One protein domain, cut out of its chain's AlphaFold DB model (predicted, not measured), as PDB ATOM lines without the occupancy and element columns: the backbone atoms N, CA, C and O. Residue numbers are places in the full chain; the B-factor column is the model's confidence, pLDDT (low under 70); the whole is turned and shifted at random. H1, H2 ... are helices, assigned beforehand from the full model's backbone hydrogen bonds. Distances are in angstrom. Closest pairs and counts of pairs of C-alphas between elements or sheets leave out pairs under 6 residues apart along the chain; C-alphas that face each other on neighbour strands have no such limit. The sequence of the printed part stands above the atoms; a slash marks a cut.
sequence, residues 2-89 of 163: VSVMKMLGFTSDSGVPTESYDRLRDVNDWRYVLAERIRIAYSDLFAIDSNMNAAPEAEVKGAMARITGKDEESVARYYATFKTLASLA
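This is residues 2 to 89 of the 163 residues of an uncharacterized protein of Acidovorax sp. Root275 (UniProt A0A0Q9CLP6). Four helices, H3 to H6, close a ring: the long H6 makes one side, H5 crosses the first half of H6, and H4 and then H3 make the side opposite, with the beginning of H3 meeting the last turn of H6. H2 packs on the beginning of H3 at one end of the whole, and the short H1 lies near the last residue of H3. The printed part has 88 residues with six named helices, H1 to H6 in that order, and no named strand; its class is all helix. It is compact, with a radius of gyration of the C-alphas of 13.4 A and spans of 34 by 27 by 19 A.

Find C-alpha 2 at (-6.263, -14.051, -9.818); there H1 begins and runs through residues 2 to 7. Next comes H2, residues 19 to 24. H3 holds residues 30 to 41, 16.0 A from C-alpha 30 at (-15.370, -29.075, -10.743) to C-alpha 41. After one residue you reach H4, residues 43 to 48. H5, residues 57 to 68, is 16.1 A long. H6, residues 72 to 88, is the longest at 24.5 A and ends at C-alpha 88, (-8.969, -30.469, -4.001).

Start at H1, which is close to H3 but not clearly touching: the closest C-alphas, of Met 7 and Ala 41, are 6.3 A apart. H2 touches H3, with residues 30 to 34 of H3 alone, at a steep tilt of 50 degrees, opposite ways; look at the C-alphas of Leu 24 and Trp 30, the closest, 4.1 A apart. H3 and H4 are close but not clearly touching, about perpendicular at 75 degrees, with the C-alphas of Arg 39 and Phe 46 closest at 6.7 A. H4 touches residues 63 to 67 of H5 at a steep tilt of 60 degrees; the C-alphas of Leu 45 and Ala 63 are closest, at 6.6 A. H5 touches residues 72 to 79 of H6 at a steep tilt of 64 degrees, opposite ways, closest at the C-alphas of Ala 65 and Val 75, 6.1 A. H6 touches H3 with residues 85 to 88 alone; the closest C-alphas, of Arg 31 and Leu 88, are 6.6 A apart. These two run opposite ways at a shallow tilt of 33 degrees, only just short of steep. The helix packing is mostly crossed, with one shallow tilt among four touching pairs. Among the pairs apart are H1 and H2, and H3 and H5. In H1, H2, H3, H5 and H6 every O i to N i+4 pair is within hydrogen-bond range; in H4 it is 1 of 2.

The two C-alphas farthest apart, of Asn 28 and Asp 71, are 38.0 A apart. The printed part has no cut. The link from H1 to H2, 11 residues, is long. The mean pLDDT of the printed part is 91.5, and no printed residue is under 70.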
ATOM      1  N   VAL A   2      -5.991 -14.166  -8.363       72.75
ATOM      2  CA  VAL A   2      -6.263 -14.051  -9.818       72.75
ATOM      3  C   VAL A   2      -5.196 -14.720 -10.705       72.75
ATOM      4  O   VAL A   2      -5.539 -15.357 -11.693       72.75
ATOM      5  N   SER A   3      -3.914 -14.646 -10.328       82.81
ATOM      6  CA  SER A   3      -2.815 -15.248 -11.108       82.81
ATOM      7  C   SER A   3      -2.941 -16.773 -11.271       82.81
ATOM      8  O   SER A   3      -2.719 -17.303 -12.354       82.81
ATOM      9  N   VAL A   4      -3.399 -17.483 -10.234       87.25
ATOM     10  CA  VAL A   4      -3.540 -18.950 -10.271       87.25
ATOM     11  C   VAL A   4      -4.688 -19.375 -11.193       87.25
ATOM     12  O   VAL A   4      -4.556 -20.344 -11.932       87.25
ATOM     13  N   MET A   5      -5.797 -18.626 -11.208       88.44
ATOM     14  CA  MET A   5      -6.908 -18.882 -12.135       88.44
ATOM     15  C   MET A   5      -6.512 -18.661 -13.595       88.44
ATOM     16  O   MET A   5      -6.954 -19.420 -14.455       88.44
ATOM     17  N   LYS A   6      -5.660 -17.666 -13.868       90.00
ATOM     18  CA  LYS A   6      -5.082 -17.451 -15.201       90.00
ATOM     19  C   LYS A   6      -4.123 -18.574 -15.589       90.00
ATOM     20  O   LYS A   6      -4.257 -19.122 -16.672       90.00
ATOM     21  N   MET A   7      -3.229 -18.981 -14.685       89.19
ATOM     22  CA  MET A   7      -2.288 -20.087 -14.915       89.19
ATOM     23  C   MET A   7      -3.005 -21.411 -15.219       89.19
ATOM     24  O   MET A   7      -2.626 -22.124 -16.138       89.19
ATOM     25  N   LEU A   8      -4.073 -21.726 -14.482       92.06
ATOM     26  CA  LEU A   8      -4.922 -22.897 -14.741       92.06
ATOM     27  C   LEU A   8      -5.832 -22.706 -15.970       92.06
ATOM     28  O   LEU A   8      -6.608 -23.593 -16.322       92.06
ATOM     29  N   GLY A   9      -5.785 -21.537 -16.608       90.25
ATOM     30  CA  GLY A   9      -6.554 -21.189 -17.793       90.25
ATOM     31  C   GLY A   9      -8.058 -21.098 -17.554       90.25
ATOM     32  O   GLY A   9      -8.820 -21.257 -18.498       90.25
ATOM     33  N   PHE A  10      -8.521 -20.885 -16.324       92.69
ATOM     34  CA  PHE A  10      -9.942 -20.648 -16.064       92.69
ATOM     35  C   PHE A  10     -10.384 -19.273 -16.559       92.69
ATOM     36  O   PHE A  10     -11.518 -19.102 -17.000       92.69
ATOM     37  N   THR A  11      -9.475 -18.308 -16.549       91.44
ATOM     38  CA  THR A  11      -9.703 -16.967 -17.085       91.44
ATOM     39  C   THR A  11      -8.627 -16.613 -18.096       91.44
ATOM     40  O   THR A  11      -7.467 -16.965 -17.888       91.44
ATOM     41  N   SER A  12      -8.994 -15.871 -19.138       86.81
ATOM     42  CA  SER A  12      -8.051 -15.293 -20.095       86.81
ATOM     43  C   SER A  12      -7.145 -14.234 -19.449       86.81
ATOM     44  O   SER A  12      -7.379 -13.774 -18.323       86.81
ATOM     45  N   ASP A  13      -6.144 -13.764 -20.195       84.88
ATOM     46  CA  ASP A  13      -5.272 -12.661 -19.768       84.88
ATOM     47  C   ASP A  13      -6.048 -11.371 -19.472       84.88
ATOM     48  O   ASP A  13      -5.705 -10.647 -18.533       84.88
ATOM     49  N   SER A  14      -7.152 -11.149 -20.192       84.56
ATOM     50  CA  SER A  14      -8.108 -10.055 -19.983       84.56
ATOM     51  C   SER A  14      -9.096 -10.291 -18.831       84.56
ATOM     52  O   SER A  14      -9.898  -9.412 -18.528       84.56
ATOM     53  N   GLY A  15      -9.036 -11.443 -18.154       83.81
ATOM     54  CA  GLY A  15      -9.910 -11.781 -17.025       83.81
ATOM     55  C   GLY A  15     -11.280 -12.333 -17.425       83.81
ATOM     56  O   GLY A  15     -12.152 -12.461 -16.569       83.81
ATOM     57  N   VAL A  16     -11.476 -12.679 -18.699       89.00
ATOM     58  CA  VAL A  16     -12.733 -13.242 -19.204       89.00
ATOM     59  C   VAL A  16     -12.804 -14.736 -18.854       89.00
ATOM     60  O   VAL A  16     -11.817 -15.445 -19.072       89.00
ATOM     61  N   PRO A  17     -13.929 -15.243 -18.310       89.94
ATOM     62  CA  PRO A  17     -14.129 -16.671 -18.072       89.94
ATOM     63  C   PRO A  17     -13.996 -17.513 -19.346       89.94
ATOM     64  O   PRO A  17     -14.449 -17.115 -20.415       89.94
ATOM     65  N   THR A  18     -13.386 -18.688 -19.221       91.88
ATOM     66  CA  THR A  18     -13.267 -19.679 -20.304       91.88
ATOM     67  C   THR A  18     -14.311 -20.788 -20.158       91.88
ATOM     68  O   THR A  18     -14.924 -20.928 -19.105       91.88
ATOM     69  N   GLU A  19     -14.459 -21.657 -21.158       90.25
ATOM     70  CA  GLU A  19     -15.333 -22.842 -21.070       90.25
ATOM     71  C   GLU A  19     -15.006 -23.732 -19.852       90.25
ATOM     72  O   GLU A  19     -15.889 -24.261 -19.176       90.25
ATOM     73  N   SER A  20     -13.720 -23.849 -19.501       89.06
ATOM     74  CA  SER A  20     -13.291 -24.590 -18.310       89.06
ATOM     75  C   SER A  20     -13.784 -23.953 -17.006       89.06
ATOM     76  O   SER A  20     -13.932 -24.654 -16.008       89.06
ATOM     77  N   TYR A  21     -14.049 -22.642 -16.986       92.31
ATOM     78  CA  TYR A  21     -14.613 -21.959 -15.821       92.31
ATOM     79  C   TYR A  21     -16.078 -22.323 -15.597       92.31
ATOM     80  O   TYR A  21     -16.483 -22.525 -14.455       92.31
ATOM     81  N   ASP A  22     -16.864 -22.471 -16.663       90.94
ATOM     82  CA  ASP A  22     -18.258 -22.899 -16.535       90.94
ATOM     83  C   ASP A  22     -18.341 -24.318 -15.967       90.94
ATOM     84  O   ASP A  22     -19.106 -24.569 -15.034       90.94
ATOM     85  N   ARG A  23     -17.465 -25.221 -16.427       91.50
ATOM     86  CA  ARG A  23     -17.343 -26.576 -15.866       91.50
ATOM     87  C   ARG A  23     -16.833 -26.578 -14.419       91.50
ATOM     88  O   ARG A  23     -17.250 -27.409 -13.620       91.50
ATOM     89  N   LEU A  24     -15.974 -25.624 -14.044       92.00
ATOM     90  CA  LEU A  24     -15.534 -25.443 -12.655       92.00
ATOM     91  C   LEU A  24     -16.689 -25.035 -11.721       92.00
ATOM     92  O   LEU A  24     -16.615 -25.278 -10.519       92.00
ATOM     93  N   ARG A  25     -17.763 -24.425 -12.239       90.69
ATOM     94  CA  ARG A  25     -18.945 -24.057 -11.440       90.69
ATOM     95  C   ARG A  25     -19.915 -25.218 -11.225       90.69
ATOM     96  O   ARG A  25     -20.775 -25.114 -10.351       90.69
ATOM     97  N   ASP A  26     -19.794 -26.301 -11.990       91.00
ATOM     98  CA  ASP A  26     -20.610 -27.499 -11.801       91.00
ATOM     99  C   ASP A  26     -20.134 -28.279 -10.566       91.00
ATOM    100  O   ASP A  26     -19.007 -28.772 -10.502       91.00
ATOM    101  N   VAL A  27     -21.027 -28.440  -9.587       88.75
ATOM    102  CA  VAL A  27     -20.779 -29.145  -8.318       88.75
ATOM    103  C   VAL A  27     -20.310 -30.592  -8.529       88.75
ATOM    104  O   VAL A  27     -19.564 -31.118  -7.700       88.75
ATOM    105  N   ASN A  28     -20.693 -31.226  -9.639       88.38
ATOM    106  CA  ASN A  28     -20.328 -32.607  -9.949       88.38
ATOM    107  C   ASN A  28     -19.056 -32.730 -10.803       88.38
ATOM    108  O   ASN A  28     -18.427 -33.790 -10.786       88.38
ATOM    109  N   ASP A  29     -18.672 -31.684 -11.546       89.44
ATOM    110  CA  ASP A  29     -17.546 -31.727 -12.495       89.44
ATOM    111  C   ASP A  29     -16.296 -30.983 -12.001       89.44
ATOM    112  O   ASP A  29     -15.183 -31.326 -12.399       89.44
ATOM    113  N   TRP A  30     -16.443 -30.015 -11.089       92.69
ATOM    114  CA  TRP A  30     -15.370 -29.075 -10.743       92.69
ATOM    115  C   TRP A  30     -14.062 -29.739 -10.304       92.69
ATOM    116  O   TRP A  30     -12.984 -29.265 -10.659       92.69
ATOM    117  N   ARG A  31     -14.130 -30.857  -9.567       94.06
ATOM    118  CA  ARG A  31     -12.937 -31.585  -9.093       94.06
ATOM    119  C   ARG A  31     -12.165 -32.245 -10.232       94.06
ATOM    120  O   ARG A  31     -10.937 -32.291 -10.178       94.06
ATOM    121  N   TYR A  32     -12.875 -32.754 -11.238       93.69
ATOM    122  CA  TYR A  32     -12.281 -33.408 -12.404       93.69
ATOM    123  C   TYR A  32     -11.696 -32.370 -13.361       93.69
ATOM    124  O   TYR A  32     -10.562 -32.511 -13.808       93.69
ATOM    125  N   VAL A  33     -12.430 -31.279 -13.595       94.19
ATOM    126  CA  VAL A  33     -11.959 -30.142 -14.399       94.19
ATOM    127  C   VAL A  33     -10.709 -29.540 -13.773       94.19
ATOM    128  O   VAL A  33      -9.741 -29.252 -14.466       94.19
ATOM    129  N   LEU A  34     -10.688 -29.382 -12.448       94.38
ATOM    130  CA  LEU A  34      -9.515 -28.879 -11.748       94.38
ATOM    131  C   LEU A  34      -8.298 -29.789 -11.962       94.38
ATOM    132  O   LEU A  34      -7.221 -29.282 -12.261       94.38
ATOM    133  N   ALA A  35      -8.463 -31.114 -11.880       94.31
ATOM    134  CA  ALA A  35      -7.384 -32.066 -12.155       94.31
ATOM    135  C   ALA A  35      -6.871 -31.963 -13.602       94.31
ATOM    136  O   ALA A  35      -5.661 -31.944 -13.832       94.31
ATOM    137  N   GLU A  36      -7.789 -31.859 -14.566       93.81
ATOM    138  CA  GLU A  36      -7.492 -31.669 -15.987       93.81
ATOM    139  C   GLU A  36      -6.644 -30.407 -16.205       93.81
ATOM    140  O   GLU A  36      -5.562 -30.468 -16.789       93.81
ATOM    141  N   ARG A  37      -7.078 -29.266 -15.652       94.81
ATOM    142  CA  ARG A  37      -6.352 -27.994 -15.776       94.81
ATOM    143  C   ARG A  37      -5.017 -27.996 -15.034       94.81
ATOM    144  O   ARG A  37      -4.068 -27.399 -15.534       94.81
ATOM    145  N   ILE A  38      -4.902 -28.689 -13.898       94.75
ATOM    146  CA  ILE A  38      -3.619 -28.868 -13.196       94.75
ATOM    147  C   ILE A  38      -2.626 -29.634 -14.077       94.75
ATOM    148  O   ILE A  38      -1.482 -29.204 -14.190       94.75
ATOM    149  N   ARG A  39      -3.044 -30.726 -14.734       93.50
ATOM    150  CA  ARG A  39      -2.158 -31.488 -15.634       93.50
ATOM    151  C   ARG A  39      -1.654 -30.650 -16.805       93.50
ATOM    152  O   ARG A  39      -0.496 -30.776 -17.178       93.50
ATOM    153  N   ILE A  40      -2.504 -29.785 -17.355       93.06
ATOM    154  CA  ILE A  40      -2.125 -28.887 -18.454       93.06
ATOM    155  C   ILE A  40      -1.151 -27.807 -17.958       93.06
ATOM    156  O   ILE A  40      -0.084 -27.620 -18.541       93.06
ATOM    157  N   ALA A  41      -1.495 -27.118 -16.866       92.62
ATOM    158  CA  ALA A  41      -0.715 -25.997 -16.338       92.62
ATOM    159  C   ALA A  41       0.650 -26.413 -15.765       92.62
ATOM    160  O   ALA A  41       1.592 -25.628 -15.795       92.62
ATOM    161  N   TYR A  42       0.753 -27.637 -15.244       93.38
ATOM    162  CA  TYR A  42       1.988 -28.228 -14.728       93.38
ATOM    163  C   TYR A  42       2.483 -29.360 -15.640       93.38
ATOM    164  O   TYR A  42       3.055 -30.336 -15.160       93.38
ATOM    165  N   SER A  43       2.245 -29.263 -16.948       93.75
ATOM    166  CA  SER A  43       2.599 -30.313 -17.913       93.75
ATOM    167  C   SER A  43       4.076 -30.708 -17.847       93.75
ATOM    168  O   SER A  43       4.369 -31.899 -17.805       93.75
ATOM    169  N   ASP A  44       4.988 -29.744 -17.699       92.75
ATOM    170  CA  ASP A  44       6.425 -30.005 -17.513       92.75
ATOM    171  C   ASP A  44       6.724 -30.857 -16.268       92.75
ATOM    172  O   ASP A  44       7.629 -31.688 -16.264       92.75
ATOM    173  N   LEU A  45       5.943 -30.676 -15.200       92.75
ATOM    174  CA  LEU A  45       6.084 -31.437 -13.961       92.75
ATOM    175  C   LEU A  45       5.578 -32.876 -14.136       92.75
ATOM    176  O   LEU A  45       6.234 -33.815 -13.688       92.75
ATOM    177  N   PHE A  46       4.443 -33.049 -14.817       91.94
ATOM    178  CA  PHE A  46       3.882 -34.370 -15.124       91.94
ATOM    179  C   PHE A  46       4.648 -35.117 -16.230       91.94
ATOM    180  O   PHE A  46       4.525 -36.335 -16.341       91.94
ATOM    181  N   ALA A  47       5.455 -34.412 -17.028       92.62
ATOM    182  CA  ALA A  47       6.367 -35.018 -17.994       92.62
ATOM    183  C   ALA A  47       7.542 -35.746 -17.318       92.62
ATOM    184  O   ALA A  47       8.092 -36.679 -17.899       92.62
ATOM    185  N   ILE A  48       7.917 -35.341 -16.096       91.44
ATOM    186  CA  ILE A  48       8.947 -36.019 -15.293       91.44
ATOM    187  C   ILE A  48       8.375 -37.293 -14.663       91.44
ATOM    188  O   ILE A  48       8.973 -38.357 -14.785       91.44
ATOM    189  N   ASP A  49       7.219 -37.178 -14.005       88.56
ATOM    190  CA  ASP A  49       6.470 -38.316 -13.470       88.56
ATOM    191  C   ASP A  49       4.966 -38.093 -13.664       88.56
ATOM    192  O   ASP A  49       4.390 -37.086 -13.243       88.56
ATOM    193  N   SER A  50       4.312 -39.084 -14.267       87.44
ATOM    194  CA  SER A  50       2.872 -39.089 -14.517       87.44
ATOM    195  C   SER A  50       2.028 -39.062 -13.238       87.44
ATOM    196  O   SER A  50       0.862 -38.668 -13.306       87.44
ATOM    197  N   ASN A  51       2.581 -39.455 -12.083       88.00
ATOM    198  CA  ASN A  51       1.870 -39.482 -10.800       88.00
ATOM    199  C   ASN A  51       2.391 -38.451  -9.781       88.00
ATOM    200  O   ASN A  51       2.301 -38.654  -8.566       88.00
ATOM    201  N   MET A  52       2.874 -37.297 -10.256       90.00
ATOM    202  CA  MET A  52       3.409 -36.242  -9.383       90.00
ATOM    203  C   MET A  52       2.382 -35.667  -8.385       90.00
ATOM    204  O   MET A  52       2.738 -35.056  -7.380       90.00
ATOM    205  N   ASN A  53       1.085 -35.889  -8.617       88.38
ATOM    206  CA  ASN A  53       0.014 -35.549  -7.675       88.38
ATOM    207  C   ASN A  53       0.043 -36.374  -6.371       88.38
ATOM    208  O   ASN A  53      -0.551 -35.939  -5.387       88.38
ATOM    209  N   ALA A  54       0.680 -37.550  -6.363       89.25
ATOM    210  CA  ALA A  54       0.800 -38.432  -5.196       89.25
ATOM    211  C   ALA A  54       2.259 -38.652  -4.750       89.25
ATOM    212  O   ALA A  54       2.501 -39.366  -3.775       89.25
ATOM    213  N   ALA A  55       3.217 -38.048  -5.451       91.25
ATOM    214  CA  ALA A  55       4.637 -38.148  -5.150       91.25
ATOM    215  C   ALA A  55       5.002 -37.473  -3.806       91.25
ATOM    216  O   ALA A  55       4.313 -36.550  -3.349       91.25
ATOM    217  N   PRO A  56       6.091 -37.912  -3.149       93.94
ATOM    218  CA  PRO A  56       6.568 -37.316  -1.909       93.94
ATOM    219  C   PRO A  56       7.038 -35.867  -2.100       93.94
ATOM    220  O   PRO A  56       7.581 -35.479  -3.131       93.94
ATOM    221  N   GLU A  57       6.903 -35.066  -1.042       92.88
ATOM    222  CA  GLU A  57       7.208 -33.629  -1.046       92.88
ATOM    223  C   GLU A  57       8.595 -33.277  -1.600       92.88
ATOM    224  O   GLU A  57       8.735 -32.334  -2.378       92.88
ATOM    225  N   ALA A  58       9.619 -34.031  -1.196       92.81
ATOM    226  CA  ALA A  58      10.997 -33.794  -1.616       92.81
ATOM    227  C   ALA A  58      11.182 -33.977  -3.131       92.81
ATOM    228  O   ALA A  58      11.922 -33.221  -3.759       92.81
ATOM    229  N   GLU A  59      10.479 -34.943  -3.720       93.44
ATOM    230  CA  GLU A  59      10.548 -35.241  -5.147       93.44
ATOM    231  C   GLU A  59       9.859 -34.155  -5.970       93.44
ATOM    232  O   GLU A  59      10.467 -33.596  -6.885       93.44
ATOM    233  N   VAL A  60       8.646 -33.759  -5.570       94.19
ATOM    234  CA  VAL A  60       7.903 -32.679  -6.235       94.19
ATOM    235  C   VAL A  60       8.682 -31.364  -6.173       94.19
ATOM    236  O   VAL A  60       8.820 -30.679  -7.187       94.19
ATOM    237  N   LYS A  61       9.244 -31.009  -5.008       94.00
ATOM    238  CA  LYS A  61      10.077 -29.804  -4.862       94.00
ATOM    239  C   LYS A  61      11.349 -29.881  -5.702       94.00
ATOM    240  O   LYS A  61      11.691 -28.900  -6.357       94.00
ATOM    241  N   GLY A  62      12.024 -31.029  -5.727       93.75
ATOM    242  CA  GLY A  62      13.214 -31.236  -6.553       93.75
ATOM    243  C   GLY A  62      12.920 -31.079  -8.046       93.75
ATOM    244  O   GLY A  62      13.667 -30.408  -8.759       93.75
ATOM    245  N   ALA A  63      11.801 -31.631  -8.515       93.62
ATOM    246  CA  ALA A  63      11.334 -31.470  -9.888       93.62
ATOM    247  C   ALA A  63      10.977 -30.006 -10.206       93.62
ATOM    248  O   ALA A  63      11.444 -29.459 -11.205       93.62
ATOM    249  N   MET A  64      10.235 -29.329  -9.324       93.56
ATOM    250  CA  MET A  64       9.905 -27.908  -9.481       93.56
ATOM    251  C   MET A  64      11.146 -27.011  -9.502       93.56
ATOM    252  O   MET A  64      11.197 -26.074 -10.298       93.56
ATOM    253  N   ALA A  65      12.153 -27.291  -8.674       93.88
ATOM    254  CA  ALA A  65      13.414 -26.551  -8.680       93.88
ATOM    255  C   ALA A  65      14.147 -26.698 -10.022       93.88
ATOM    256  O   ALA A  65      14.638 -25.709 -10.561       93.88
ATOM    257  N   ARG A  66      14.159 -27.907 -10.603       92.81
ATOM    258  CA  ARG A  66      14.765 -28.168 -11.921       92.81
ATOM    259  C   ARG A  66      14.043 -27.443 -13.058       92.81
ATOM    260  O   ARG A  66      14.712 -26.901 -13.927       92.81
ATOM    261  N   ILE A  67      12.708 -27.420 -13.043       92.56
ATOM    262  CA  ILE A  67      11.900 -26.779 -14.097       92.56
ATOM    263  C   ILE A  67      11.959 -25.251 -13.985       92.56
ATOM    264  O   ILE A  67      12.134 -24.554 -14.978       92.56
ATOM    265  N   THR A  68      11.797 -24.714 -12.773       90.44
ATOM    266  CA  THR A  68      11.657 -23.264 -12.569       90.44
ATOM    267  C   THR A  68      12.989 -22.539 -12.388       90.44
ATOM    268  O   THR A  68      13.041 -21.323 -12.581       90.44
ATOM    269  N   GLY A  69      14.052 -23.246 -11.982       91.69
ATOM    270  CA  GLY A  69      15.362 -22.662 -11.680       91.69
ATOM    271  C   GLY A  69      15.341 -21.633 -10.540       91.69
ATOM    272  O   GLY A  69      16.225 -20.780 -10.471       91.69
ATOM    273  N   LYS A  70      14.304 -21.646  -9.693       92.56
ATOM    274  CA  LYS A  70      14.120 -20.697  -8.586       92.56
ATOM    275  C   LYS A  70      14.780 -21.178  -7.295       92.56
ATOM    276  O   LYS A  70      15.137 -22.343  -7.153       92.56
ATOM    277  N   ASP A  71      14.920 -20.250  -6.352       93.69
ATOM    278  CA  ASP A  71      15.407 -20.512  -5.001       93.69
ATOM    279  C   ASP A  71      14.451 -21.410  -4.194       93.69
ATOM    280  O   ASP A  71      13.265 -21.552  -4.512       93.69
ATOM    281  N   GLU A  72      14.969 -22.002  -3.119       92.62
ATOM    282  CA  GLU A  72      14.242 -22.957  -2.277       92.62
ATOM    283  C   GLU A  72      12.967 -22.364  -1.654       92.62
ATOM    284  O   GLU A  72      11.942 -23.046  -1.568       92.62
ATOM    285  N   GLU A  73      12.984 -21.085  -1.273       94.31
ATOM    286  CA  GLU A  73      11.841 -20.416  -0.648       94.31
ATOM    287  C   GLU A  73      10.697 -20.220  -1.659       94.31
ATOM    288  O   GLU A  73       9.522 -20.480  -1.370       94.31
ATOM    289  N   SER A  74      11.032 -19.809  -2.883       92.69
ATOM    290  CA  SER A  74      10.089 -19.709  -4.000       92.69
ATOM    291  C   SER A  74       9.509 -21.071  -4.385       92.69
ATOM    292  O   SER A  74       8.290 -21.197  -4.533       92.69
ATOM    293  N   VAL A  75      10.345 -22.111  -4.470       94.81
ATOM    294  CA  VAL A  75       9.900 -23.484  -4.756       94.81
ATOM    295  C   VAL A  75       8.976 -24.007  -3.656       94.81
ATOM    296  O   VAL A  75       7.950 -24.617  -3.959       94.81
ATOM    297  N   ALA A  76       9.264 -23.720  -2.384       93.88
ATOM    298  CA  ALA A  76       8.396 -24.099  -1.273       93.88
ATOM    299  C   ALA A  76       6.994 -23.469  -1.393       93.88
ATOM    300  O   ALA A  76       5.991 -24.153  -1.168       93.88
ATOM    301  N   ARG A  77       6.907 -22.197  -1.811       93.12
ATOM    302  CA  ARG A  77       5.630 -21.508  -2.074       93.12
ATOM    303  C   ARG A  77       4.864 -22.111  -3.256       93.12
ATOM    304  O   ARG A  77       3.644 -22.288  -3.173       93.12
ATOM    305  N   TYR A  78       5.558 -22.441  -4.344       92.19
ATOM    306  CA  TYR A  78       4.942 -23.093  -5.505       92.19
ATOM    307  C   TYR A  78       4.405 -24.475  -5.147       92.19
ATOM    308  O   TYR A  78       3.245 -24.776  -5.432       92.19
ATOM    309  N   TYR A  79       5.202 -25.266  -4.432       94.44
ATOM    310  CA  TYR A  79       4.794 -26.576  -3.947       94.44
ATOM    311  C   TYR A  79       3.572 -26.495  -3.027       94.44
ATOM    312  O   TYR A  79       2.635 -27.270  -3.203       94.44
ATOM    313  N   ALA A  80       3.529 -25.542  -2.089       94.38
ATOM    314  CA  ALA A  80       2.369 -25.365  -1.215       94.38
ATOM    315  C   ALA A  80       1.084 -25.119  -2.025       94.38
ATOM    316  O   ALA A  80       0.059 -25.750  -1.771       94.38
ATOM    317  N   THR A  81       1.163 -24.270  -3.055       93.25
ATOM    318  CA  THR A  81       0.032 -23.985  -3.949       93.25
ATOM    319  C   THR A  81      -0.395 -25.232  -4.724       93.25
ATOM    320  O   THR A  81      -1.575 -25.581  -4.735       93.25
ATOM    321  N   PHE A  82       0.561 -25.937  -5.335       94.25
ATOM    322  CA  PHE A  82       0.305 -27.175  -6.066       94.25
ATOM    323  C   PHE A  82      -0.333 -28.246  -5.179       94.25
ATOM    324  O   PHE A  82      -1.350 -28.818  -5.560       94.25
ATOM    325  N   LYS A  83       0.202 -28.472  -3.975       94.56
ATOM    326  CA  LYS A  83      -0.319 -29.450  -3.012       94.56
ATOM    327  C   LYS A  83      -1.767 -29.151  -2.639       94.56
ATOM    328  O   LYS A  83      -2.599 -30.055  -2.641       94.56
ATOM    329  N   THR A  84      -2.092 -27.887  -2.357       94.06
ATOM    330  CA  THR A  84      -3.473 -27.485  -2.067       94.06
ATOM    331  C   THR A  84      -4.386 -27.746  -3.263       94.06
ATOM    332  O   THR A  84      -5.437 -28.360  -3.096       94.06
ATOM    333  N   LEU A  85      -3.981 -27.358  -4.474       93.25
ATOM    334  CA  LEU A  85      -4.768 -27.597  -5.688       93.25
ATOM    335  C   LEU A  85      -4.975 -29.096  -5.955       93.25
ATOM    336  O   LEU A  85      -6.102 -29.525  -6.196       93.25
ATOM    337  N   ALA A  86      -3.913 -29.893  -5.847       93.38
ATOM    338  CA  ALA A  86      -3.955 -31.337  -6.038       93.38
ATOM    339  C   ALA A  86      -4.859 -32.026  -5.004       93.38
ATOM    340  O   ALA A  86      -5.598 -32.935  -5.362       93.38
ATOM    341  N   SER A  87      -4.872 -31.556  -3.751       93.50
ATOM    342  CA  SER A  87      -5.737 -32.112  -2.698       93.50
ATOM    343  C   SER A  87      -7.235 -31.864  -2.923       93.50
ATOM    344  O   SER A  87      -8.074 -32.619  -2.433       93.50
ATOM    345  N   LEU A  88      -7.584 -30.805  -3.660       92.69
ATOM    346  CA  LEU A  88      -8.969 -30.469  -4.001       92.69
ATOM    347  C   LEU A  88      -9.451 -31.214  -5.253       92.69
ATOM    348  O   LEU A  88     -10.647 -31.483  -5.402       92.69
ATOM    349  N   ALA A  89      -8.520 -31.520  -6.152       93.81
ATOM    350  CA  ALA A  89      -8.774 -32.123  -7.445       93.81
ATOM    351  C   ALA A  89      -9.007 -33.639  -7.356       93.81
ATOM    352  O   ALA A  89      -8.562 -34.314  -6.429       93.81
TER     353      ALA A  89